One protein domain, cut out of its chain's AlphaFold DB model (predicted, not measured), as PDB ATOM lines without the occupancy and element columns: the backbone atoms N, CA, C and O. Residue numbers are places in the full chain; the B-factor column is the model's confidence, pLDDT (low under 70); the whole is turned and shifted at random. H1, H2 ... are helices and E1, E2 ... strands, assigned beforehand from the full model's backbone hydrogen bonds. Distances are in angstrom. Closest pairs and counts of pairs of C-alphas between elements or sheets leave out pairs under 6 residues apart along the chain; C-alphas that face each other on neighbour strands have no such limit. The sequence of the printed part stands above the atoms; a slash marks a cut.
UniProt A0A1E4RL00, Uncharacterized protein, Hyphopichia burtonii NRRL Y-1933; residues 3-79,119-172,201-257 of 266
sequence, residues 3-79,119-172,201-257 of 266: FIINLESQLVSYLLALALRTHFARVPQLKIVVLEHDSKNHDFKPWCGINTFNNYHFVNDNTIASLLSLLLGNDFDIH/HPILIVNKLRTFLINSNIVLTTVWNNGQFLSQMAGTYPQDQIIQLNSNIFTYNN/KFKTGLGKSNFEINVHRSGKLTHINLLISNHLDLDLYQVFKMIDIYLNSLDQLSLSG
ATOM      1  N   PHE A   3     113.061 -37.195  76.187       91.19
ATOM      2  CA  PHE A   3     113.465 -36.193  75.200       91.19
ATOM      3  C   PHE A   3     113.141 -36.682  73.798       91.19
ATOM      4  O   PHE A   3     113.467 -37.811  73.443       91.19
ATOM      5  N   ILE A   4     112.540 -35.821  72.989       89.62
ATOM      6  CA  ILE A   4     112.259 -36.061  71.579       89.62
ATOM      7  C   ILE A   4     113.039 -35.022  70.780       89.62
ATOM      8  O   ILE A   4     112.745 -33.835  70.856       89.62
ATOM      9  N   ILE A   5     114.047 -35.460  70.037       89.31
ATOM     10  CA  ILE A   5     114.924 -34.604  69.242       89.31
ATOM     11  C   ILE A   5     114.457 -34.641  67.796       89.31
ATOM     12  O   ILE A   5     114.479 -35.693  67.160       89.31
ATOM     13  N   ASN A   6     114.050 -33.487  67.286       85.75
ATOM     14  CA  ASN A   6     113.507 -33.315  65.948       85.75
ATOM     15  C   ASN A   6     114.157 -32.093  65.291       85.75
ATOM     16  O   ASN A   6     113.582 -31.005  65.243       85.75
ATOM     17  N   LEU A   7     115.406 -32.267  64.864       79.62
ATOM     18  CA  LEU A   7     116.200 -31.219  64.227       79.62
ATOM     19  C   LEU A   7     116.479 -31.597  62.777       79.62
ATOM     20  O   LEU A   7     116.729 -32.765  62.472       79.62
ATOM     21  N   GLU A   8     116.548 -30.587  61.910       76.12
ATOM     22  CA  GLU A   8     116.824 -30.772  60.481       76.12
ATOM     23  C   GLU A   8     118.180 -31.456  60.234       76.12
ATOM     24  O   GLU A   8     118.321 -32.272  59.324       76.12
ATOM     25  N   SER A   9     119.182 -31.162  61.071       76.31
ATOM     26  CA  SER A   9     120.515 -31.756  60.967       76.31
ATOM     27  C   SER A   9     120.664 -32.999  61.833       76.31
ATOM     28  O   SER A   9     120.717 -32.916  63.062       76.31
ATOM     29  N   GLN A  10     120.862 -34.151  61.186       77.81
ATOM     30  CA  GLN A  10     121.142 -35.418  61.869       77.81
ATOM     31  C   GLN A  10     122.406 -35.348  62.740       77.81
ATOM     32  O   GLN A  10     122.419 -35.902  63.838       77.81
ATOM     33  N   LEU A  11     123.452 -34.637  62.298       81.44
ATOM     34  CA  LEU A  11     124.682 -34.478  63.084       81.44
ATOM     35  C   LEU A  11     124.401 -33.792  64.425       81.44
ATOM     36  O   LEU A  11     124.857 -34.275  65.461       81.44
ATOM     37  N   VAL A  12     123.620 -32.707  64.409       84.81
ATOM     38  CA  VAL A  12     123.213 -32.023  65.642       84.81
ATOM     39  C   VAL A  12     122.333 -32.941  66.481       84.81
ATOM     40  O   VAL A  12     122.582 -33.073  67.675       84.81
ATOM     41  N   SER A  13     121.354 -33.619  65.876       85.94
ATOM     42  CA  SER A  13     120.434 -34.505  66.596       85.94
ATOM     43  C   SER A  13     121.155 -35.612  67.367       85.94
ATOM     44  O   SER A  13     120.890 -35.822  68.551       85.94
ATOM     45  N   TYR A  14     122.101 -36.298  66.724       88.19
ATOM     46  CA  TYR A  14     122.844 -37.393  67.346       88.19
ATOM     47  C   TYR A  14     123.856 -36.911  68.389       88.19
ATOM     48  O   TYR A  14     123.976 -37.522  69.453       88.19
ATOM     49  N   LEU A  15     124.553 -35.799  68.136       91.19
ATOM     50  CA  LEU A  15     125.458 -35.226  69.132       91.19
ATOM     51  C   LEU A  15     124.698 -34.660  70.335       91.19
ATOM     52  O   LEU A  15     125.148 -34.835  71.465       91.19
ATOM     53  N   LEU A  16     123.521 -34.070  70.126       92.94
ATOM     54  CA  LEU A  16     122.637 -33.635  71.205       92.94
ATOM     55  C   LEU A  16     122.087 -34.823  72.002       92.94
ATOM     56  O   LEU A  16     122.047 -34.755  73.225       92.94
ATOM     57  N   ALA A  17     121.732 -35.938  71.357       92.06
ATOM     58  CA  ALA A  17     121.328 -37.156  72.065       92.06
ATOM     59  C   ALA A  17     122.443 -37.671  72.987       92.06
ATOM     60  O   ALA A  17     122.204 -37.997  74.152       92.06
ATOM     61  N   LEU A  18     123.679 -37.702  72.485       92.06
ATOM     62  CA  LEU A  18     124.844 -38.062  73.286       92.06
ATOM     63  C   LEU A  18     125.086 -37.052  74.424       92.06
ATOM     64  O   LEU A  18     125.392 -37.452  75.549       92.06
ATOM     65  N   ALA A  19     124.905 -35.756  74.161       92.88
ATOM     66  CA  ALA A  19     125.013 -34.691  75.154       92.88
ATOM     67  C   ALA A  19     123.988 -34.848  76.277       92.88
ATOM     68  O   ALA A  19     124.353 -34.851  77.442       92.88
ATOM     69  N   LEU A  20     122.717 -35.071  75.948       92.12
ATOM     70  CA  LEU A  20     121.663 -35.301  76.935       92.12
ATOM     71  C   LEU A  20     121.928 -36.564  77.753       92.12
ATOM     72  O   LEU A  20     121.768 -36.549  78.968       92.12
ATOM     73  N   ARG A  21     122.386 -37.647  77.110       89.44
ATOM     74  CA  ARG A  21     122.755 -38.884  77.810       89.44
ATOM     75  C   ARG A  21     123.885 -38.656  78.812       89.44
ATOM     76  O   ARG A  21     123.840 -39.207  79.906       89.44
ATOM     77  N   THR A  22     124.910 -37.896  78.430       88.81
ATOM     78  CA  THR A  22     126.066 -37.617  79.296       88.81
ATOM     79  C   THR A  22     125.720 -36.619  80.399       88.81
ATOM     80  O   THR A  22     126.081 -36.842  81.550       88.81
ATOM     81  N   HIS A  23     124.969 -35.570  80.076       88.94
ATOM     82  CA  HIS A  23     124.573 -34.514  81.005       88.94
ATOM     83  C   HIS A  23     123.546 -34.996  82.043       88.94
ATOM     84  O   HIS A  23     123.671 -34.696  83.224       88.94
ATOM     85  N   PHE A  24     122.579 -35.824  81.636       86.44
ATOM     86  CA  PHE A  24     121.536 -36.378  82.508       86.44
ATOM     87  C   PHE A  24     121.777 -37.851  82.870       86.44
ATOM     88  O   PHE A  24     120.829 -38.596  83.122       86.44
ATOM     89  N   ALA A  25     123.041 -38.286  82.927       82.69
ATOM     90  CA  ALA A  25     123.420 -39.691  83.121       82.69
ATOM     91  C   ALA A  25     122.825 -40.347  84.382       82.69
ATOM     92  O   ALA A  25     122.688 -41.566  84.443       82.69
ATOM     93  N   ARG A  26     122.474 -39.545  85.394       81.38
ATOM     94  CA  ARG A  26     121.940 -40.016  86.677       81.38
ATOM     95  C   ARG A  26     120.419 -40.064  86.754       81.38
ATOM     96  O   ARG A  26     119.902 -40.498  87.776       81.38
ATOM     97  N   VAL A  27     119.698 -39.639  85.717       81.69
ATOM     98  CA  VAL A  27     118.232 -39.692  85.712       81.69
ATOM     99  C   VAL A  27     117.785 -41.140  85.468       81.69
ATOM    100  O   VAL A  27     117.924 -41.637  84.342       81.69
ATOM    101  N   PRO A  28     117.227 -41.838  86.479       66.69
ATOM    102  CA  PRO A  28     116.725 -43.188  86.286       66.69
ATOM    103  C   PRO A  28     115.507 -43.091  85.359       66.69
ATOM    104  O   PRO A  28     114.576 -42.347  85.646       66.69
ATOM    105  N   GLN A  29     115.501 -43.822  84.241       80.44
ATOM    106  CA  GLN A  29     114.440 -43.785  83.210       80.44
ATOM    107  C   GLN A  29     114.476 -42.577  82.253       80.44
ATOM    108  O   GLN A  29     113.446 -42.175  81.699       80.44
ATOM    109  N   LEU A  30     115.659 -42.010  82.010       86.25
ATOM    110  CA  LEU A  30     115.876 -41.162  80.840       86.25
ATOM    111  C   LEU A  30     115.632 -41.969  79.555       86.25
ATOM    112  O   LEU A  30     116.246 -43.015  79.352       86.25
ATOM    113  N   LYS A  31     114.774 -41.460  78.672       89.38
ATOM    114  CA  LYS A  31     114.622 -41.953  77.298       89.38
ATOM    115  C   LYS A  31     114.891 -40.818  76.330       89.38
ATOM    116  O   LYS A  31     114.418 -39.700  76.538       89.38
ATOM    117  N   ILE A  32     115.627 -41.105  75.269       90.50
ATOM    118  CA  ILE A  32     115.916 -40.137  74.214       90.50
ATOM    119  C   ILE A  32     115.421 -40.733  72.905       90.50
ATOM    120  O   ILE A  32     115.789 -41.846  72.546       90.50
ATOM    121  N   VAL A  33     114.583 -40.002  72.193       88.06
ATOM    122  CA  VAL A  33     114.071 -40.384  70.883       88.06
ATOM    123  C   VAL A  33     114.646 -39.415  69.865       88.06
ATOM    124  O   VAL A  33     114.383 -38.220  69.939       88.06
ATOM    125  N   VAL A  34     115.431 -39.921  68.920       85.62
ATOM    126  CA  VAL A  34     115.929 -39.151  67.779       85.62
ATOM    127  C   VAL A  34     115.016 -39.414  66.592       85.62
ATOM    128  O   VAL A  34     114.846 -40.563  66.175       85.62
ATOM    129  N   LEU A  35     114.423 -38.347  66.063       82.44
ATOM    130  CA  LEU A  35     113.567 -38.410  64.891       82.44
ATOM    131  C   LEU A  35     114.401 -38.132  63.647       82.44
ATOM    132  O   LEU A  35     114.979 -37.061  63.480       82.44
ATOM    133  N   GLU A  36     114.501 -39.144  62.793       75.38
ATOM    134  CA  GLU A  36     115.220 -39.053  61.533       75.38
ATOM    135  C   GLU A  36     114.276 -38.530  60.450       75.38
ATOM    136  O   GLU A  36     113.215 -39.105  60.183       75.38
ATOM    137  N   HIS A  37     114.672 -37.436  59.805       67.19
ATOM    138  CA  HIS A  37     114.025 -36.983  58.583       67.19
ATOM    139  C   HIS A  37     114.488 -37.862  57.419       67.19
ATOM    140  O   HIS A  37     115.692 -38.042  57.219       67.19
ATOM    141  N   ASP A  38     113.530 -38.416  56.667       56.78
ATOM    142  CA  ASP A  38     113.797 -39.199  55.459       56.78
ATOM    143  C   ASP A  38     114.457 -38.282  54.422       56.78
ATOM    144  O   ASP A  38     113.820 -37.434  53.788       56.78
ATOM    145  N   SER A  39     115.780 -38.370  54.330       51.19
ATOM    146  CA  SER A  39     116.618 -37.456  53.568       51.19
ATOM    147  C   SER A  39     116.550 -37.787  52.078       51.19
ATOM    148  O   SER A  39     117.539 -38.208  51.482       51.19
ATOM    149  N   LYS A  40     115.390 -37.586  51.445       42.41
ATOM    150  CA  LYS A  40     115.216 -37.831  50.001       42.41
ATOM    151  C   LYS A  40     116.088 -36.925  49.116       42.41
ATOM    152  O   LYS A  40     116.316 -37.269  47.967       42.41
ATOM    153  N   ASN A  41     116.611 -35.816  49.656       37.22
ATOM    154  CA  ASN A  41     117.348 -34.784  48.906       37.22
ATOM    155  C   ASN A  41     118.723 -34.416  49.486       37.22
ATOM    156  O   ASN A  41     119.238 -33.332  49.215       37.22
ATOM    157  N   HIS A  42     119.339 -35.269  50.305       44.41
ATOM    158  CA  HIS A  42     120.733 -35.025  50.681       44.41
ATOM    159  C   HIS A  42     121.616 -35.614  49.591       44.41
ATOM    160  O   HIS A  42     122.051 -36.761  49.679       44.41
ATOM    161  N   ASP A  43     121.836 -34.819  48.537       38.00
ATOM    162  CA  ASP A  43     122.941 -35.039  47.610       38.00
ATOM    163  C   ASP A  43     124.167 -35.445  48.426       38.00
ATOM    164  O   ASP A  43     124.450 -34.836  49.464       38.00
ATOM    165  N   PHE A  44     124.858 -36.481  47.948       39.41
ATOM    166  CA  PHE A  44     126.119 -37.012  48.458       39.41
ATOM    167  C   PHE A  44     127.195 -35.925  48.329       39.41
ATOM    168  O   PHE A  44     128.100 -35.983  47.498       39.41
ATOM    169  N   LYS A  45     127.030 -34.839  49.077       41.09
ATOM    170  CA  LYS A  45     127.919 -33.705  49.028       41.09
ATOM    171  C   LYS A  45     129.169 -34.120  49.790       41.09
ATOM    172  O   LYS A  45     129.068 -34.635  50.905       41.09
ATOM    173  N   PRO A  46     130.345 -33.922  49.200       39.06
ATOM    174  CA  PRO A  46     131.588 -34.115  49.902       39.06
ATOM    175  C   PRO A  46     131.718 -33.039  50.995       39.06
ATOM    176  O   PRO A  46     131.957 -31.877  50.681       39.06
ATOM    177  N   TRP A  47     131.576 -33.397  52.278       50.12
ATOM    178  CA  TRP A  47     131.902 -32.496  53.395       50.12
ATOM    179  C   TRP A  47     133.087 -33.052  54.191       50.12
ATOM    180  O   TRP A  47     132.925 -33.990  54.966       50.12
ATOM    181  N   CYS A  48     134.267 -32.446  54.046       51.44
ATOM    182  CA  CYS A  48     135.282 -32.494  55.095       51.44
ATOM    183  C   CYS A  48     135.115 -31.221  55.934       51.44
ATOM    184  O   CYS A  48     135.398 -30.109  55.487       51.44
ATOM    185  N   GLY A  49     134.544 -31.361  57.127       52.66
ATOM    186  CA  GLY A  49     134.524 -30.262  58.079       52.66
ATOM    187  C   GLY A  49     135.937 -30.073  58.607       52.66
ATOM    188  O   GLY A  49     136.535 -31.031  59.094       52.66
ATOM    189  N   ILE A  50     136.465 -28.854  58.497       52.75
ATOM    190  CA  ILE A  50     137.602 -28.423  59.301       52.75
ATOM    191  C   ILE A  50     137.108 -27.434  60.322       52.75
ATOM    192  O   ILE A  50     136.463 -26.448  59.979       52.75
ATOM    193  N   ASN A  51     137.448 -27.700  61.574       58.75
ATOM    194  CA  ASN A  51     137.163 -26.785  62.654       58.75
ATOM    195  C   ASN A  51     138.408 -26.574  63.509       58.75
ATOM    196  O   ASN A  51     139.050 -27.551  63.894       58.75
ATOM    197  N   THR A  52     138.751 -25.321  63.792       52.38
ATOM    198  CA  THR A  52     139.912 -24.955  64.611       52.38
ATOM    199  C   THR A  52     139.465 -24.617  66.028       52.38
ATOM    200  O   THR A  52     138.805 -23.600  66.229       52.38
ATOM    201  N   PHE A  53     139.831 -25.438  67.013       58.47
ATOM    202  CA  PHE A  53     139.390 -25.304  68.407       58.47
ATOM    203  C   PHE A  53     140.280 -24.336  69.193       58.47
ATOM    204  O   PHE A  53     140.885 -24.713  70.191       58.47
ATOM    205  N   ASN A  54     140.376 -23.085  68.748       45.16
ATOM    206  CA  ASN A  54     141.130 -22.063  69.471       45.16
ATOM    207  C   ASN A  54     140.130 -21.076  70.093       45.16
ATOM    208  O   ASN A  54     139.564 -20.253  69.382       45.16
ATOM    209  N   ASN A  55     139.919 -21.173  71.411       52.00
ATOM    210  CA  ASN A  55     139.023 -20.349  72.243       52.00
ATOM    211  C   ASN A  55     137.515 -20.508  72.014       52.00
ATOM    212  O   ASN A  55     136.864 -19.660  71.402       52.00
ATOM    213  N   TYR A  56     136.925 -21.528  72.638       64.69
ATOM    214  CA  TYR A  56     135.480 -21.582  72.828       64.69
ATOM    215  C   TYR A  56     135.136 -21.463  74.307       64.69
ATOM    216  O   TYR A  56     135.618 -22.243  75.117       64.69
ATOM    217  N   HIS A  57     134.289 -20.492  74.633       71.19
ATOM    218  CA  HIS A  57     133.666 -20.371  75.948       71.19
ATOM    219  C   HIS A  57     132.274 -20.988  75.861       71.19
ATOM    220  O   HIS A  57     131.396 -20.363  75.260       71.19
ATOM    221  N   PHE A  58     132.068 -22.215  76.343       82.31
ATOM    222  CA  PHE A  58     130.734 -22.806  76.482       82.31
ATOM    223  C   PHE A  58     130.235 -22.621  77.915       82.31
ATOM    224  O   PHE A  58     131.013 -22.562  78.860       82.31
ATOM    225  N   VAL A  59     128.920 -22.522  78.094       85.81
ATOM    226  CA  VAL A  59     128.342 -22.502  79.448       85.81
ATOM    227  C   VAL A  59     128.503 -23.883  80.091       85.81
ATOM    228  O   VAL A  59     128.845 -24.004  81.264       85.81
ATOM    229  N   ASN A  60     128.330 -24.936  79.292       84.50
ATOM    230  CA  ASN A  60     128.417 -26.337  79.689       84.50
ATOM    231  C   ASN A  60     129.778 -26.962  79.330       84.50
ATOM    232  O   ASN A  60     129.832 -28.080  78.805       84.50
ATOM    233  N   ASP A  61     130.880 -26.255  79.608       85.75
ATOM    234  CA  ASP A  61     132.247 -26.641  79.212       85.75
ATOM    235  C   ASP A  61     132.591 -28.099  79.570       85.75
ATOM    236  O   ASP A  61     133.098 -28.833  78.725       85.75
ATOM    237  N   ASN A  62     132.247 -28.571  80.775       85.75
ATOM    238  CA  ASN A  62     132.538 -29.947  81.207       85.75
ATOM    239  C   ASN A  62     131.834 -31.005  80.343       85.75
ATOM    240  O   ASN A  62     132.434 -32.023  79.982       85.75
ATOM    241  N   THR A  63     130.565 -30.777  79.994       87.19
ATOM    242  CA  THR A  63     129.808 -31.693  79.131       87.19
ATOM    243  C   THR A  63     130.359 -31.655  77.710       87.19
ATOM    244  O   THR A  63     130.603 -32.711  77.130       87.19
ATOM    245  N   ILE A  64     130.630 -30.465  77.165       87.94
ATOM    246  CA  ILE A  64     131.191 -30.322  75.815       87.94
ATOM    247  C   ILE A  64     132.594 -30.945  75.727       87.94
ATOM    248  O   ILE A  64     132.876 -31.684  74.784       87.94
ATOM    249  N   ALA A  65     133.452 -30.742  76.729       85.75
ATOM    250  CA  ALA A  65     134.772 -31.363  76.809       85.75
ATOM    251  C   ALA A  65     134.689 -32.893  76.913       85.75
ATOM    252  O   ALA A  65     135.469 -33.602  76.272       85.75
ATOM    253  N   SER A  66     133.716 -33.416  77.665       86.88
ATOM    254  CA  SER A  66     133.463 -34.859  77.762       86.88
ATOM    255  C   SER A  66     133.004 -35.443  76.424       86.88
ATOM    256  O   SER A  66     133.501 -36.487  76.008       86.88
ATOM    257  N   LEU A  67     132.107 -34.752  75.710       88.06
ATOM    258  CA  LEU A  67     131.669 -35.145  74.367       88.06
ATOM    259  C   LEU A  67     132.830 -35.154  73.384       88.06
ATOM    260  O   LEU A  67     133.012 -36.129  72.659       88.06
ATOM    261  N   LEU A  68     133.635 -34.092  73.384       86.06
ATOM    262  CA  LEU A  68     134.798 -33.994  72.515       86.06
ATOM    263  C   LEU A  68     135.795 -35.118  72.812       86.06
ATOM    264  O   LEU A  68     136.241 -35.795  71.892       86.06
ATOM    265  N   SER A  69     136.077 -35.380  74.088       85.62
ATOM    266  CA  SER A  69     136.947 -36.482  74.511       85.62
ATOM    267  C   SER A  69     136.404 -37.843  74.064       85.62
ATOM    268  O   SER A  69     137.164 -38.674  73.572       85.62
ATOM    269  N   LEU A  70     135.087 -38.060  74.165       87.25
ATOM    270  CA  LEU A  70     134.432 -39.292  73.726       87.25
ATOM    271  C   LEU A  70     134.544 -39.474  72.210       87.25
ATOM    272  O   LEU A  70     134.883 -40.565  71.755       87.25
ATOM    273  N   LEU A  71     134.294 -38.415  71.440       85.56
ATOM    274  CA  LEU A  71     134.397 -38.433  69.982       85.56
ATOM    275  C   LEU A  71     135.834 -38.682  69.515       85.56
ATOM    276  O   LEU A  71     136.078 -39.473  68.610       85.56
ATOM    277  N   LEU A  72     136.794 -38.028  70.163       83.31
ATOM    278  CA  LEU A  72     138.208 -38.165  69.845       83.31
ATOM    279  C   LEU A  72     138.809 -39.493  70.330       83.31
ATOM    280  O   LEU A  72     139.861 -39.881  69.821       83.31
ATOM    281  N   GLY A  73     138.197 -40.150  71.319       79.19
ATOM    282  CA  GLY A  73     138.657 -41.416  71.893       79.19
ATOM    283  C   GLY A  73     138.069 -42.674  71.247       79.19
ATOM    284  O   GLY A  73     138.704 -43.720  71.301       79.19
ATOM    285  N   ASN A  74     136.891 -42.592  70.620       70.75
ATOM    286  CA  ASN A  74     136.135 -43.762  70.138       70.75
ATOM    287  C   ASN A  74     136.107 -43.913  68.608       70.75
ATOM    288  O   ASN A  74     135.071 -44.239  68.037       70.75
ATOM    289  N   ASP A  75     137.238 -43.674  67.946       74.75
ATOM    290  CA  ASP A  75     137.402 -43.880  66.500       74.75
ATOM    291  C   ASP A  75     136.226 -43.340  65.660       74.75
ATOM    292  O   ASP A  75     135.668 -44.039  64.828       74.75
ATOM    293  N   PHE A  76     135.785 -42.097  65.880       76.31
ATOM    294  CA  PHE A  76     134.668 -41.491  65.132       76.31
ATOM    295  C   PHE A  76     135.076 -40.918  63.755       76.31
ATOM    296  O   PHE A  76     134.413 -40.017  63.245       76.31
ATOM    297  N   ASP A  77     136.170 -41.403  63.153       75.06
ATOM    298  CA  ASP A  77     136.765 -40.856  61.914       75.06
ATOM    299  C   ASP A  77     137.075 -39.352  62.007       75.06
ATOM    300  O   ASP A  77     136.908 -38.583  61.054       75.06
ATOM    301  N   ILE A  78     137.508 -38.921  63.195       78.19
ATOM    302  CA  ILE A  78     137.935 -37.550  63.462       78.19
ATOM    303  C   ILE A  78     139.456 -37.520  63.542       78.19
ATOM    304  O   ILE A  78     140.064 -38.046  64.477       78.19
ATOM    305  N   HIS A  79     140.077 -36.851  62.580       75.62
ATOM    306  CA  HIS A  79     141.520 -36.682  62.524       75.62
ATOM    307  C   HIS A  79     141.928 -35.343  63.132       75.62
ATOM    308  O   HIS A  79     141.459 -34.277  62.744       75.62
ATOM    309  N   HIS A 119     134.344 -36.233  58.468       73.44
ATOM    310  CA  HIS A 119     133.200 -36.294  57.569       73.44
ATOM    311  C   HIS A 119     131.899 -36.423  58.385       73.44
ATOM    312  O   HIS A 119     131.726 -37.430  59.078       73.44
ATOM    313  N   PRO A 120     130.945 -35.471  58.291       72.94
ATOM    314  CA  PRO A 120     129.698 -35.488  59.061       72.94
ATOM    315  C   PRO A 120     128.942 -36.818  59.000       72.94
ATOM    316  O   PRO A 120     128.537 -37.330  60.037       72.94
ATOM    317  N   ILE A 121     128.805 -37.415  57.805       72.25
ATOM    318  CA  ILE A 121     128.092 -38.698  57.651       72.25
ATOM    319  C   ILE A 121     128.768 -39.859  58.389       72.25
ATOM    320  O   ILE A 121     128.077 -40.732  58.901       72.25
ATOM    321  N   LEU A 122     130.104 -39.872  58.469       73.94
ATOM    322  CA  LEU A 122     130.836 -40.938  59.151       73.94
ATOM    323  C   LEU A 122     130.641 -40.818  60.662       73.94
ATOM    324  O   LEU A 122     130.288 -41.804  61.307       73.94
ATOM    325  N   ILE A 123     130.736 -39.590  61.193       79.12
ATOM    326  CA  ILE A 123     130.395 -39.303  62.591       79.12
ATOM    327  C   ILE A 123     128.951 -39.726  62.883       79.12
ATOM    328  O   ILE A 123     128.718 -40.440  63.854       79.12
ATOM    329  N   VAL A 124     127.984 -39.316  62.056       79.25
ATOM    330  CA  VAL A 124     126.559 -39.643  62.244       79.25
ATOM    331  C   VAL A 124     126.334 -41.149  62.263       79.25
ATOM    332  O   VAL A 124     125.694 -41.649  63.183       79.25
ATOM    333  N   ASN A 125     126.888 -41.884  61.298       77.00
ATOM    334  CA  ASN A 125     126.727 -43.335  61.223       77.00
ATOM    335  C   ASN A 125     127.313 -44.027  62.457       77.00
ATOM    336  O   ASN A 125     126.643 -44.856  63.075       77.00
ATOM    337  N   LYS A 126     128.529 -43.645  62.863       83.00
ATOM    338  CA  LYS A 126     129.164 -44.193  64.065       83.00
ATOM    339  C   LYS A 126     128.383 -43.823  65.332       83.00
ATOM    340  O   LYS A 126     128.199 -44.675  66.197       83.00
ATOM    341  N   LEU A 127     127.858 -42.596  65.434       84.75
ATOM    342  CA  LEU A 127     127.046 -42.155  66.579       84.75
ATOM    343  C   LEU A 127     125.732 -42.915  66.652       84.75
ATOM    344  O   LEU A 127     125.338 -43.342  67.733       84.75
ATOM    345  N   ARG A 128     125.078 -43.118  65.509       81.50
ATOM    346  CA  ARG A 128     123.854 -43.903  65.407       81.50
ATOM    347  C   ARG A 128     124.078 -45.313  65.941       81.50
ATOM    348  O   ARG A 128     123.352 -45.734  66.838       81.50
ATOM    349  N   THR A 129     125.118 -46.008  65.477       82.25
ATOM    350  CA  THR A 129     125.473 -47.343  65.984       82.25
ATOM    351  C   THR A 129     125.797 -47.320  67.479       82.25
ATOM    352  O   THR A 129     125.270 -48.133  68.237       82.25
ATOM    353  N   PHE A 130     126.617 -46.367  67.928       85.06
ATOM    354  CA  PHE A 130     127.000 -46.231  69.334       85.06
ATOM    355  C   PHE A 130     125.795 -45.993  70.260       85.06
ATOM    356  O   PHE A 130     125.721 -46.555  71.354       85.06
ATOM    357  N   LEU A 131     124.840 -45.163  69.835       84.62
ATOM    358  CA  LEU A 131     123.680 -44.775  70.636       84.62
ATOM    359  C   LEU A 131     122.568 -45.826  70.618       84.62
ATOM    360  O   LEU A 131     121.993 -46.077  71.676       84.62
ATOM    361  N   ILE A 132     122.298 -46.488  69.488       79.06
ATOM    362  CA  ILE A 132     121.315 -47.588  69.422       79.06
ATOM    363  C   ILE A 132     121.705 -48.715  70.389       79.06
ATOM    364  O   ILE A 132     120.862 -49.227  71.122       79.06
ATOM    365  N   ASN A 133     123.000 -49.023  70.489       77.75
ATOM    366  CA  ASN A 133     123.508 -50.051  71.401       77.75
ATOM    367  C   ASN A 133     123.381 -49.682  72.894       77.75
ATOM    368  O   ASN A 133     123.678 -50.503  73.757       77.75
ATOM    369  N   SER A 134     122.963 -48.456  73.229       76.12
ATOM    370  CA  SER A 134     122.868 -47.992  74.618       76.12
ATOM    371  C   SER A 134     121.548 -48.319  75.320       76.12
ATOM    372  O   SER A 134     121.451 -48.069  76.518       76.12
ATOM    373  N   ASN A 135     120.528 -48.813  74.605       73.12
ATOM    374  CA  ASN A 135     119.145 -49.025  75.081       73.12
ATOM    375  C   ASN A 135     118.419 -47.772  75.629       73.12
ATOM    376  O   ASN A 135     117.241 -47.844  75.969       73.12
ATOM    377  N   ILE A 136     119.098 -46.623  75.703       74.75
ATOM    378  CA  ILE A 136     118.564 -45.338  76.183       74.75
ATOM    379  C   ILE A 136     118.059 -44.486  75.011       74.75
ATOM    380  O   ILE A 136     117.123 -43.698  75.168       74.75
ATOM    381  N   VAL A 137     118.684 -44.641  73.838       80.19
ATOM    382  CA  VAL A 137     118.367 -43.875  72.633       80.19
ATOM    383  C   VAL A 137     117.600 -44.738  71.639       80.19
ATOM    384  O   VAL A 137     118.086 -45.778  71.203       80.19
ATOM    385  N   LEU A 138     116.417 -44.274  71.255       79.88
ATOM    386  CA  LEU A 138     115.598 -44.843  70.192       79.88
ATOM    387  C   LEU A 138     115.697 -43.953  68.954       79.88
ATOM    388  O   LEU A 138     115.604 -42.733  69.056       79.88
ATOM    389  N   THR A 139     115.855 -44.558  67.781       74.50
ATOM    390  CA  THR A 139     115.862 -43.850  66.493       74.50
ATOM    391  C   THR A 139     114.634 -44.260  65.695       74.50
ATOM    392  O   THR A 139     114.425 -45.455  65.484       74.50
ATOM    393  N   THR A 140     113.825 -43.304  65.243       72.12
ATOM    394  CA  THR A 140     112.655 -43.592  64.401       72.12
ATOM    395  C   THR A 140     112.525 -42.575  63.278       72.12
ATOM    396  O   THR A 140     112.865 -41.406  63.444       72.12
ATOM    397  N   VAL A 141     112.014 -43.019  62.131       66.62
ATOM    398  CA  VAL A 141     111.729 -42.146  60.988       66.62
ATOM    399  C   VAL A 141     110.436 -41.379  61.265       66.62
ATOM    400  O   VAL A 141     109.451 -41.954  61.732       66.62
ATOM    401  N   TRP A 142     110.461 -40.070  61.026       62.19
ATOM    402  CA  TRP A 142     109.356 -39.166  61.339       62.19
ATOM    403  C   TRP A 142     108.069 -39.518  60.570       62.19
ATOM    404  O   TRP A 142     108.063 -39.573  59.341       62.19
ATOM    405  N   ASN A 143     106.952 -39.657  61.294       54.12
ATOM    406  CA  ASN A 143     105.603 -39.564  60.734       54.12
ATOM    407  C   ASN A 143     104.800 -38.531  61.550       54.12
ATOM    408  O   ASN A 143     104.703 -38.635  62.775       54.12
ATOM    409  N   ASN A 144     104.308 -37.492  60.867       57.53
ATOM    410  CA  ASN A 144     103.746 -36.251  61.420       57.53
ATOM    411  C   ASN A 144     102.772 -36.451  62.591       57.53
ATOM    412  O   ASN A 144     101.901 -37.308  62.497       57.53
ATOM    413  N   GLY A 145     102.843 -35.568  63.608       57.72
ATOM    414  CA  GLY A 145     101.801 -35.201  64.597       57.72
ATOM    415  C   GLY A 145     101.274 -36.302  65.532       57.72
ATOM    416  O   GLY A 145     101.204 -36.118  66.745       57.72
ATOM    417  N   GLN A 146     100.939 -37.457  64.969       63.59
ATOM    418  CA  GLN A 146     100.432 -38.647  65.633       63.59
ATOM    419  C   GLN A 146     101.481 -39.289  66.540       63.59
ATOM    420  O   GLN A 146     101.122 -39.807  67.588       63.59
ATOM    421  N   PHE A 147     102.772 -39.213  66.198       72.75
ATOM    422  CA  PHE A 147     103.826 -39.786  67.041       72.75
ATOM    423  C   PHE A 147     103.881 -39.129  68.429       72.75
ATOM    424  O   PHE A 147     103.961 -39.814  69.445       72.75
ATOM    425  N   LEU A 148     103.783 -37.797  68.490       69.94
ATOM    426  CA  LEU A 148     103.833 -37.055  69.754       69.94
ATOM    427  C   LEU A 148     102.607 -37.330  70.626       69.94
ATOM    428  O   LEU A 148     102.747 -37.547  71.830       69.94
ATOM    429  N   SER A 149     101.415 -37.353  70.024       69.75
ATOM    430  CA  SER A 149     100.183 -37.658  70.753       69.75
ATOM    431  C   SER A 149     100.136 -39.118  71.213       69.75
ATOM    432  O   SER A 149      99.717 -39.384  72.338       69.75
ATOM    433  N   GLN A 150     100.639 -40.056  70.405       74.44
ATOM    434  CA  GLN A 150     100.794 -41.461  70.789       74.44
ATOM    435  C   GLN A 150     101.776 -41.616  71.950       74.44
ATOM    436  O   GLN A 150     101.435 -42.257  72.936       74.44
ATOM    437  N   MET A 151     102.947 -40.973  71.896       74.50
ATOM    438  CA  MET A 151     103.931 -41.010  72.983       74.50
ATOM    439  C   MET A 151     103.368 -40.447  74.292       74.50
ATOM    440  O   MET A 151     103.557 -41.052  75.346       74.50
ATOM    441  N   ALA A 152     102.633 -39.333  74.227       72.12
ATOM    442  CA  ALA A 152     101.947 -38.764  75.387       72.12
ATOM    443  C   ALA A 152     100.872 -39.704  75.963       72.12
ATOM    444  O   ALA A 152     100.676 -39.736  77.178       72.12
ATOM    445  N   GLY A 153     100.204 -40.489  75.111       72.88
ATOM    446  CA  GLY A 153      99.252 -41.519  75.529       72.88
ATOM    447  C   GLY A 153      99.915 -42.769  76.119       72.88
ATOM    448  O   GLY A 153      99.434 -43.298  77.118       72.88
ATOM    449  N   THR A 154     101.025 -43.237  75.539       79.50
ATOM    450  CA  THR A 154     101.760 -44.432  75.995       79.50
ATOM    451  C   THR A 154     102.503 -44.193  77.306       79.50
ATOM    452  O   THR A 154     102.597 -45.102  78.129       79.50
ATOM    453  N   TYR A 155     103.007 -42.977  77.526       79.50
ATOM    454  CA  TYR A 155     103.794 -42.618  78.707       79.50
ATOM    455  C   TYR A 155     103.122 -41.508  79.523       79.50
ATOM    456  O   TYR A 155     103.661 -40.410  79.656       79.50
ATOM    457  N   PRO A 156     101.944 -41.771  80.118       71.06
ATOM    458  CA  PRO A 156     101.152 -40.728  80.758       71.06
ATOM    459  C   PRO A 156     101.810 -40.163  82.022       71.06
ATOM    460  O   PRO A 156     101.450 -39.067  82.437       71.06
ATOM    461  N   GLN A 157     102.742 -40.877  82.655       78.06
ATOM    462  CA  GLN A 157     103.438 -40.413  83.863       78.06
ATOM    463  C   GLN A 157     104.764 -39.700  83.560       78.06
ATOM    464  O   GLN A 157     105.362 -39.116  84.460       78.06
ATOM    465  N   ASP A 158     105.221 -39.719  82.306       80.31
ATOM    466  CA  ASP A 158     106.479 -39.096  81.913       80.31
ATOM    467  C   ASP A 158     106.275 -37.651  81.442       80.31
ATOM    468  O   ASP A 158     105.352 -37.335  80.691       80.31
ATOM    469  N   GLN A 159     107.200 -36.769  81.830       83.00
ATOM    470  CA  GLN A 159     107.358 -35.466  81.187       83.00
ATOM    471  C   GLN A 159     108.016 -35.656  79.812       83.00
ATOM    472  O   GLN A 159     109.061 -36.312  79.713       83.00
ATOM    473  N   ILE A 160     107.407 -35.081  78.767       86.06
ATOM    474  CA  ILE A 160     107.889 -35.163  77.382       86.06
ATOM    475  C   ILE A 160     108.407 -33.792  76.951       86.06
ATOM    476  O   ILE A 160     107.676 -32.800  76.978       86.06
ATOM    477  N   ILE A 161     109.670 -33.747  76.534       87.69
ATOM    478  CA  ILE A 161     110.351 -32.534  76.082       87.69
ATOM    479  C   ILE A 161     110.720 -32.712  74.613       87.69
ATOM    480  O   ILE A 161     111.533 -33.570  74.278       87.69
ATOM    481  N   GLN A 162     110.133 -31.906  73.735       88.19
ATOM    482  CA  GLN A 162     110.457 -31.895  72.315       88.19
ATOM    483  C   GLN A 162     111.440 -30.765  72.005       88.19
ATOM    484  O   GLN A 162     111.137 -29.600  72.251       88.19
ATOM    485  N   LEU A 163     112.590 -31.112  71.433       88.00
ATOM    486  CA  LEU A 163     113.620 -30.185  70.973       88.00
ATOM    487  C   LEU A 163     113.506 -30.048  69.452       88.00
ATOM    488  O   LEU A 163     113.704 -31.034  68.739       88.00
ATOM    489  N   ASN A 164     113.190 -28.849  68.964       84.62
ATOM    490  CA  ASN A 164     113.082 -28.550  67.534       84.62
ATOM    491  C   ASN A 164     114.009 -27.405  67.128       84.62
ATOM    492  O   ASN A 164     114.241 -26.482  67.905       84.62
ATOM    493  N   SER A 165     114.429 -27.398  65.866       73.38
ATOM    494  CA  SER A 165     115.057 -26.237  65.232       73.38
ATOM    495  C   SER A 165     114.182 -25.735  64.094       73.38
ATOM    496  O   SER A 165     113.898 -26.511  63.186       73.38
ATOM    497  N   ASN A 166     113.828 -24.450  64.102       65.19
ATOM    498  CA  ASN A 166     113.308 -23.790  62.906       65.19
ATOM    499  C   ASN A 166     114.434 -22.932  62.330       65.19
ATOM    500  O   ASN A 166     114.832 -21.934  62.936       65.19
ATOM    501  N   ILE A 167     114.966 -23.333  61.177       56.81
ATOM    502  CA  ILE A 167     115.964 -22.541  60.462       56.81
ATOM    503  C   ILE A 167     115.210 -21.571  59.547       56.81
ATOM    504  O   ILE A 167     114.532 -21.990  58.610       56.81
ATOM    505  N   PHE A 168     115.314 -20.262  59.795       45.31
ATOM    506  CA  PHE A 168     114.817 -19.271  58.840       45.31
ATOM    507  C   PHE A 168     115.754 -19.240  57.628       45.31
ATOM    508  O   PHE A 168     116.784 -18.564  57.624       45.31
ATOM    509  N   THR A 169     115.412 -19.986  56.579       37.28
ATOM    510  CA  THR A 169     116.075 -19.877  55.277       37.28
ATOM    511  C   THR A 169     115.668 -18.569  54.607       37.28
ATOM    512  O   THR A 169     114.641 -18.501  53.936       37.28
ATOM    513  N   TYR A 170     116.479 -17.521  54.749       32.47
ATOM    514  CA  TYR A 170     116.453 -16.429  53.780       32.47
ATOM    515  C   TYR A 170     116.973 -16.981  52.447       32.47
ATOM    516  O   TYR A 170     118.089 -17.473  52.368       32.47
ATOM    517  N   ASN A 171     116.157 -16.964  51.392       34.50
ATOM    518  CA  ASN A 171     116.612 -17.328  50.050       34.50
ATOM    519  C   ASN A 171     117.787 -16.430  49.660       34.50
ATOM    520  O   ASN A 171     117.541 -15.275  49.338       34.50
ATOM    521  N   ASN A 172     119.028 -16.927  49.679       30.55
ATOM    522  CA  ASN A 172     120.143 -16.330  48.947       30.55
ATOM    523  C   ASN A 172     121.293 -17.321  48.726       30.55
ATOM    524  O   ASN A 172     121.692 -18.084  49.602       30.55
ATOM    525  N   LYS A 201     137.856 -26.160  53.959       50.50
ATOM    526  CA  LYS A 201     137.445 -24.762  54.100       50.50
ATOM    527  C   LYS A 201     137.777 -24.282  55.514       50.50
ATOM    528  O   LYS A 201     137.067 -24.621  56.456       50.50
ATOM    529  N   PHE A 202     138.824 -23.471  55.659       52.69
ATOM    530  CA  PHE A 202     139.076 -22.734  56.901       52.69
ATOM    531  C   PHE A 202     138.045 -21.621  57.024       52.69
ATOM    532  O   PHE A 202     137.949 -20.754  56.154       52.69
ATOM    533  N   LYS A 203     137.250 -21.655  58.089       51.59
ATOM    534  CA  LYS A 203     136.287 -20.599  58.395       51.59
ATOM    535  C   LYS A 203     136.692 -19.944  59.694       51.59
ATOM    536  O   LYS A 203     136.809 -20.601  60.722       51.59
ATOM    537  N   THR A 204     136.860 -18.630  59.659       44.69
ATOM    538  CA  THR A 204     136.869 -17.825  60.873       44.69
ATOM    539  C   THR A 204     135.419 -17.673  61.318       44.69
ATOM    540  O   THR A 204     134.657 -16.914  60.716       44.69
ATOM    541  N   GLY A 205     135.008 -18.427  62.335       50.75
ATOM    542  CA  GLY A 205     133.693 -18.289  62.960       50.75
ATOM    543  C   GLY A 205     133.584 -16.977  63.741       50.75
ATOM    544  O   GLY A 205     133.612 -16.988  64.962       50.75
ATOM    545  N   LEU A 206     133.483 -15.846  63.038       44.41
ATOM    546  CA  LEU A 206     133.227 -14.514  63.613       44.41
ATOM    547  C   LEU A 206     131.771 -14.059  63.410       44.41
ATOM    548  O   LEU A 206     131.439 -12.896  63.627       44.41
ATOM    549  N   GLY A 207     130.883 -14.965  62.998       48.94
ATOM    550  CA  GLY A 207     129.451 -14.691  62.965       48.94
ATOM    551  C   GLY A 207     128.865 -14.792  64.369       48.94
ATOM    552  O   GLY A 207     128.827 -15.882  64.938       48.94
ATOM    553  N   LYS A 208     128.376 -13.676  64.922       52.25
ATOM    554  CA  LYS A 208     127.387 -13.721  66.004       52.25
ATOM    555  C   LYS A 208     126.101 -14.289  65.408       52.25
ATOM    556  O   LYS A 208     125.307 -13.561  64.821       52.25
ATOM    557  N   SER A 209     125.939 -15.602  65.479       58.16
ATOM    558  CA  SER A 209     124.635 -16.211  65.259       58.16
ATOM    559  C   SER A 209     123.782 -15.836  66.462       58.16
ATOM    560  O   SER A 209     124.123 -16.200  67.588       58.16
ATOM    561  N   ASN A 210     122.726 -15.049  66.247       63.69
ATOM    562  CA  ASN A 210     121.748 -14.854  67.305       63.69
ATOM    563  C   ASN A 210     120.900 -16.121  67.367       63.69
ATOM    564  O   ASN A 210     120.393 -16.614  66.353       63.69
ATOM    565  N   PHE A 211     120.813 -16.655  68.574       70.06
ATOM    566  CA  PHE A 211     119.992 -17.798  68.899       70.06
ATOM    567  C   PHE A 211     118.889 -17.306  69.818       70.06
ATOM    568  O   PHE A 211     119.164 -16.657  70.827       70.06
ATOM    569  N   GLU A 212     117.654 -17.626  69.468       77.69
ATOM    570  CA  GLU A 212     116.498 -17.383  70.321       77.69
ATOM    571  C   GLU A 212     115.857 -18.723  70.652       77.69
ATOM    572  O   GLU A 212     115.851 -19.644  69.837       77.69
ATOM    573  N   ILE A 213     115.346 -18.861  71.870       80.12
ATOM    574  CA  ILE A 213     114.729 -20.102  72.328       80.12
ATOM    575  C   ILE A 213     113.310 -19.792  72.739       80.12
ATOM    576  O   ILE A 213     113.072 -19.050  73.689       80.12
ATOM    577  N   ASN A 214     112.375 -20.413  72.033       84.12
ATOM    578  CA  ASN A 214     110.963 -20.307  72.331       84.12
ATOM    579  C   ASN A 214     110.507 -21.574  73.037       84.12
ATOM    580  O   ASN A 214     110.569 -22.672  72.478       84.12
ATOM    581  N   VAL A 215     110.032 -21.408  74.268       84.19
ATOM    582  CA  VAL A 215     109.484 -22.499  75.070       84.19
ATOM    583  C   VAL A 215     107.965 -22.400  75.052       84.19
ATOM    584  O   VAL A 215     107.392 -21.427  75.535       84.19
ATOM    585  N   HIS A 216     107.300 -23.419  74.515       84.75
ATOM    586  CA  HIS A 216     105.842 -23.527  74.520       84.75
ATOM    587  C   HIS A 216     105.417 -24.760  75.305       84.75
ATOM    588  O   HIS A 216     105.957 -25.846  75.105       84.75
ATOM    589  N   ARG A 217     104.422 -24.619  76.185       80.44
ATOM    590  CA  ARG A 217     103.881 -25.740  76.962       80.44
ATOM    591  C   ARG A 217     102.454 -26.035  76.551       80.44
ATOM    592  O   ARG A 217     101.631 -25.129  76.457       80.44
ATOM    593  N   SER A 218     102.173 -27.313  76.348       79.31
ATOM    594  CA  SER A 218     100.836 -27.829  76.084       79.31
ATOM    595  C   SER A 218     100.609 -29.058  76.962       79.31
ATOM    596  O   SER A 218     101.035 -30.171  76.647       79.31
ATOM    597  N   GLY A 219     100.007 -28.847  78.135       77.38
ATOM    598  CA  GLY A 219      99.835 -29.897  79.142       77.38
ATOM    599  C   GLY A 219     101.177 -30.470  79.617       77.38
ATOM    600  O   GLY A 219     101.998 -29.751  80.177       77.38
ATOM    601  N   LYS A 220     101.399 -31.773  79.391       73.62
ATOM    602  CA  LYS A 220     102.640 -32.492  79.759       73.62
ATOM    603  C   LYS A 220     103.772 -32.339  78.738       73.62
ATOM    604  O   LYS A 220     104.893 -32.776  78.999       73.62
ATOM    605  N   LEU A 221     103.474 -31.752  77.580       81.06
ATOM    606  CA  LEU A 221     104.418 -31.570  76.489       81.06
ATOM    607  C   LEU A 221     105.070 -30.191  76.591       81.06
ATOM    608  O   LEU A 221     104.387 -29.165  76.600       81.06
ATOM    609  N   THR A 222     106.397 -30.174  76.661       84.88
ATOM    610  CA  THR A 222     107.202 -28.951  76.580       84.88
ATOM    611  C   THR A 222     107.924 -28.928  75.243       84.88
ATOM    612  O   THR A 222     108.747 -29.795  74.968       84.88
ATOM    613  N   HIS A 223     107.621 -27.942  74.409       85.50
ATOM    614  CA  HIS A 223     108.329 -27.676  73.165       85.50
ATOM    615  C   HIS A 223     109.412 -26.636  73.424       85.50
ATOM    616  O   HIS A 223     109.114 -25.549  73.912       85.50
ATOM    617  N   ILE A 224     110.651 -26.961  73.076       86.25
ATOM    618  CA  ILE A 224     111.788 -26.045  73.091       86.25
ATOM    619  C   ILE A 224     112.233 -25.892  71.644       86.25
ATOM    620  O   ILE A 224     112.798 -26.812  71.050       86.25
ATOM    621  N   ASN A 225     111.937 -24.731  71.073       84.50
ATOM    622  CA  ASN A 225     112.256 -24.406  69.695       84.50
ATOM    623  C   ASN A 225     113.458 -23.465  69.675       84.50
ATOM    624  O   ASN A 225     113.355 -22.327  70.133       84.50
ATOM    625  N   LEU A 226     114.578 -23.929  69.126       81.25
ATOM    626  CA  LEU A 226     115.722 -23.079  68.832       81.25
ATOM    627  C   LEU A 226     115.490 -22.386  67.487       81.25
ATOM    628  O   LEU A 226     115.416 -23.031  66.436       81.25
ATOM    629  N   LEU A 227     115.375 -21.068  67.535       77.44
ATOM    630  CA  LEU A 227     115.371 -20.193  66.380       77.44
ATOM    631  C   LEU A 227     116.799 -19.744  66.105       77.44
ATOM    632  O   LEU A 227     117.493 -19.223  66.979       77.44
ATOM    633  N   ILE A 228     117.223 -19.946  64.866       68.62
ATOM    634  CA  ILE A 228     118.550 -19.558  64.410       68.62
ATOM    635  C   ILE A 228     118.360 -18.500  63.339       68.62
ATOM    636  O   ILE A 228     117.867 -18.790  62.247       68.62
ATOM    637  N   SER A 229     118.755 -17.268  63.648       58.78
ATOM    638  CA  SER A 229     118.919 -16.250  62.617       58.78
ATOM    639  C   SER A 229     120.298 -16.441  61.982       58.78
ATOM    640  O   SER A 229     121.300 -16.370  62.697       58.78
ATOM    641  N   ASN A 230     120.329 -16.665  60.663       55.34
ATOM    642  CA  ASN A 230     121.486 -16.812  59.759       55.34
ATOM    643  C   ASN A 230     121.775 -18.236  59.260       55.34
ATOM    644  O   ASN A 230     121.586 -19.236  59.948       55.34
ATOM    645  N   HIS A 231     122.298 -18.287  58.030       50.66
ATOM    646  CA  HIS A 231     122.802 -19.494  57.383       50.66
ATOM    647  C   HIS A 231     123.982 -20.070  58.165       50.66
ATOM    648  O   HIS A 231     125.107 -19.577  58.071       50.66
ATOM    649  N   LEU A 232     123.727 -21.131  58.924       52.88
ATOM    650  CA  LEU A 232     124.786 -21.919  59.529       52.88
ATOM    651  C   LEU A 232     125.290 -22.940  58.513       52.88
ATOM    652  O   LEU A 232     124.630 -23.933  58.216       52.88
ATOM    653  N   ASP A 233     126.510 -22.729  58.033       55.22
ATOM    654  CA  ASP A 233     127.342 -23.866  57.675       55.22
ATOM    655  C   ASP A 233     127.581 -24.668  58.971       55.22
ATOM    656  O   ASP A 233     128.353 -24.236  59.826       55.22
ATOM    657  N   LEU A 234     126.887 -25.796  59.150       62.28
ATOM    658  CA  LEU A 234     126.981 -26.621  60.361       62.28
ATOM    659  C   LEU A 234     128.329 -27.356  60.424       62.28
ATOM    660  O   LEU A 234     128.458 -28.505  59.999       62.28
ATOM    661  N   ASP A 235     129.347 -26.684  60.953       70.19
ATOM    662  CA  ASP A 235     130.569 -27.323  61.436       70.19
ATOM    663  C   ASP A 235     130.405 -27.821  62.887       70.19
ATOM    664  O   ASP A 235     129.414 -27.536  63.559       70.19
ATOM    665  N   LEU A 236     131.371 -28.600  63.386       75.88
ATOM    666  CA  LEU A 236     131.322 -29.162  64.737       75.88
ATOM    667  C   LEU A 236     131.247 -28.074  65.810       75.88
ATOM    668  O   LEU A 236     130.646 -28.313  66.851       75.88
ATOM    669  N   TYR A 237     131.820 -26.889  65.580       78.12
ATOM    670  CA  TYR A 237     131.726 -25.792  66.537       78.12
ATOM    671  C   TYR A 237     130.289 -25.306  66.658       78.12
ATOM    672  O   TYR A 237     129.765 -25.237  67.768       78.12
ATOM    673  N   GLN A 238     129.641 -25.019  65.530       76.88
ATOM    674  CA  GLN A 238     128.245 -24.598  65.513       76.88
ATOM    675  C   GLN A 238     127.344 -25.677  66.109       76.88
ATOM    676  O   GLN A 238     126.452 -25.365  66.894       76.88
ATOM    677  N   VAL A 239     127.632 -26.953  65.835       80.69
ATOM    678  CA  VAL A 239     126.925 -28.073  66.468       80.69
ATOM    679  C   VAL A 239     127.098 -28.043  67.991       80.69
ATOM    680  O   VAL A 239     126.103 -28.086  68.713       80.69
ATOM    681  N   PHE A 240     128.326 -27.914  68.504       84.94
ATOM    682  CA  PHE A 240     128.566 -27.820  69.949       84.94
ATOM    683  C   PHE A 240     127.944 -26.571  70.571       84.94
ATOM    684  O   PHE A 240     127.464 -26.642  71.697       84.94
ATOM    685  N   LYS A 241     127.890 -25.448  69.849       83.44
ATOM    686  CA  LYS A 241     127.204 -24.239  70.314       83.44
ATOM    687  C   LYS A 241     125.702 -24.434  70.421       83.44
ATOM    688  O   LYS A 241     125.129 -24.068  71.439       83.44
ATOM    689  N   MET A 242     125.075 -25.059  69.429       84.62
ATOM    690  CA  MET A 242     123.656 -25.406  69.511       84.62
ATOM    691  C   MET A 242     123.381 -26.332  70.699       84.62
ATOM    692  O   MET A 242     122.416 -26.121  71.428       84.62
ATOM    693  N   ILE A 243     124.245 -27.327  70.926       89.38
ATOM    694  CA  ILE A 243     124.135 -28.238  72.071       89.38
ATOM    695  C   ILE A 243     124.253 -27.478  73.391       89.38
ATOM    696  O   ILE A 243     123.404 -27.650  74.259       89.38
ATOM    697  N   ASP A 244     125.267 -26.625  73.535       89.00
ATOM    698  CA  ASP A 244     125.476 -25.799  74.728       89.00
ATOM    699  C   ASP A 244     124.249 -24.934  75.041       89.00
ATOM    700  O   ASP A 244     123.815 -24.852  76.186       89.00
ATOM    701  N   ILE A 245     123.634 -24.361  74.007       88.19
ATOM    702  CA  ILE A 245     122.420 -23.558  74.130       88.19
ATOM    703  C   ILE A 245     121.230 -24.404  74.603       88.19
ATOM    704  O   ILE A 245     120.557 -24.013  75.555       88.19
ATOM    705  N   TYR A 246     120.994 -25.576  74.001       89.88
ATOM    706  CA  TYR A 246     119.933 -26.485  74.454       89.88
ATOM    707  C   TYR A 246     120.130 -26.922  75.906       89.88
ATOM    708  O   TYR A 246     119.179 -26.884  76.685       89.88
ATOM    709  N   LEU A 247     121.349 -27.325  76.274       91.25
ATOM    710  CA  LEU A 247     121.665 -27.749  77.637       91.25
ATOM    711  C   LEU A 247     121.459 -26.604  78.628       91.25
ATOM    712  O   LEU A 247     120.772 -26.791  79.627       91.25
ATOM    713  N   ASN A 248     121.956 -25.405  78.315       89.44
ATOM    714  CA  ASN A 248     121.760 -24.228  79.155       89.44
ATOM    715  C   ASN A 248     120.268 -23.896  79.347       89.44
ATOM    716  O   ASN A 248     119.845 -23.595  80.458       89.44
ATOM    717  N   SER A 249     119.440 -23.996  78.303       87.75
ATOM    718  CA  SER A 249     117.993 -23.785  78.449       87.75
ATOM    719  C   SER A 249     117.308 -24.839  79.298       87.75
ATOM    720  O   SER A 249     116.436 -24.500  80.094       87.75
ATOM    721  N   LEU A 250     117.687 -26.108  79.154       89.69
ATOM    722  CA  LEU A 250     117.156 -27.175  80.001       89.69
ATOM    723  C   LEU A 250     117.536 -26.960  81.465       89.69
ATOM    724  O   LEU A 250     116.694 -27.123  82.344       89.69
ATOM    725  N   ASP A 251     118.764 -26.520  81.713       88.00
ATOM    726  CA  ASP A 251     119.253 -26.162  83.039       88.00
ATOM    727  C   ASP A 251     118.499 -24.975  83.640       88.00
ATOM    728  O   ASP A 251     118.086 -25.027  84.798       88.00
ATOM    729  N   GLN A 252     118.266 -23.917  82.863       86.44
ATOM    730  CA  GLN A 252     117.491 -22.758  83.311       86.44
ATOM    731  C   GLN A 252     116.044 -23.137  83.639       86.44
ATOM    732  O   GLN A 252     115.531 -22.732  84.680       86.44
ATOM    733  N   LEU A 253     115.413 -23.962  82.799       84.25
ATOM    734  CA  LEU A 253     114.063 -24.469  83.042       84.25
ATOM    735  C   LEU A 253     114.009 -25.451  84.228       84.25
ATOM    736  O   LEU A 253     113.013 -25.516  84.943       84.25
ATOM    737  N   SER A 254     115.074 -26.215  84.480       84.38
ATOM    738  CA  SER A 254     115.187 -27.002  85.713       84.38
ATOM    739  C   SER A 254     115.205 -26.093  86.936       84.38
ATOM    740  O   SER A 254     114.518 -26.365  87.916       84.38
ATOM    741  N   LEU A 255     116.027 -25.041  86.898       83.50
ATOM    742  CA  LEU A 255     116.234 -24.138  88.028       83.50
ATOM    743  C   LEU A 255     114.992 -23.297  88.332       83.50
ATOM    744  O   LEU A 255     114.744 -22.992  89.495       83.50
ATOM    745  N   SER A 256     114.187 -22.965  87.320       81.38
ATOM    746  CA  SER A 256     112.900 -22.291  87.517       81.38
ATOM    747  C   SER A 256     111.801 -23.213  88.065       81.38
ATOM    748  O   SER A 256     110.695 -22.744  88.325       81.38
ATOM    749  N   GLY A 257     112.078 -24.511  88.258       75.25
ATOM    750  CA  GLY A 257     111.090 -25.509  88.687       75.25
ATOM    751  C   GLY A 257     110.116 -25.921  87.581       75.25
ATOM    752  O   GLY A 257     109.151 -26.642  87.825       75.25
TER     753      GLY A 257
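Overview. This is residues 3 to 79, 119 to 172 and 201 to 257 of the 266 residues of an uncharacterized protein of Hyphopichia burtonii NRRL Y-1933 (UniProt A0A1E4RL00). A strongly twisted six-strand sheet has H1 and H5 over one face, with H1 in the middle of the helices: H3 packs on it near edge strand E4, and H2 packs on its end, away from the sheet. Small H4 only grazes the sheet, and a long loop, residues 37 to 48, swings wide toward short E3. The printed part has 188 residues with five named helices and seven named strands, in the order E1 H1 E2 E3 H2 H3 E4 H4 E5 E6 E7 H5. The mixed sheet runs E4 E2 E1 E5 E7 E6, and the class is mixed, helices and strands. The whole is compact, with a radius of gyration of the C-alphas of 16.4 A, and spans 48 by 38 by 36 A.

Arrangement. E1 (residues 3 to 6), H1 (10 to 23) and E2 (31 to 36) form a strand-helix-strand unit, two parallel neighbour strands with a helix between, its crossover right-handed; N 5 and O 33 are 2.8 A apart. H1 is over E2 and E1 at a height over the sheet of 8.9 A, along the strands. E3 (49 to 51) pairs with no named strand. With residues 63 to 67 alone, H2 (61 to 73) touches H1 at a steep tilt of 64 degrees, C-alphas 23 and 63 being closest at 6.2 A. H3 (120 to 132) touches H1 at a steep tilt of 43 degrees; C-alphas 11 and 124 are closest, 5.6 A apart. E4 (137 to 141) is parallel to E2, with N 34 and O 138 at 2.8 A. E4, H4 (146 to 154) and E5 (160 to 167) form a split, right-handed unit, with E2 and E1 between its strands. E5 is parallel to E1, with N 4 and O 161 at 2.8 A. E6 (210 to 218) and E7 (221 to 229) are an antiparallel hairpin, with N 227 and O 212 at 2.7 A; E7 is parallel to E5, with N 224 and O 162 at 2.8 A. H5 (236 to 255) is over E7 and E6, slantwise to the strands, on the same face as H1. H1, H3 and H5 on one face of the sheet give two layers. With residues 239 to 247 alone, H5 touches H1 at a steep tilt of 44 degrees, C-alphas 12 and 239 being closest at 5.5 A. In H1, H2, H3, H4 and H5 every O i to N i+4 pair is within hydrogen-bond range.

Along the chain. E1 begins at C-alpha 3 (113.465, -36.193, 75.200). From first to last C-alpha H1 measures 19.5 A, E5 22.6 A, E6 26.1 A, E7 25.2 A and H5 28.2 A. H5 ends at C-alpha 255 (116.234, -24.138, 88.028).

Size, cuts and confidence. The C-alphas of Pro 156 and Phe 202, the two farthest apart, are 48.3 A apart. Residues 80 to 118 and 173 to 200 are not printed; the gaps are 9.7 A and 19.9 A between C-alphas. The link from E2 to E3 is long. Mean pLDDT of the printed part is 73.8; 53 residues are under 70, among them 37 to 56 and 201 to 210.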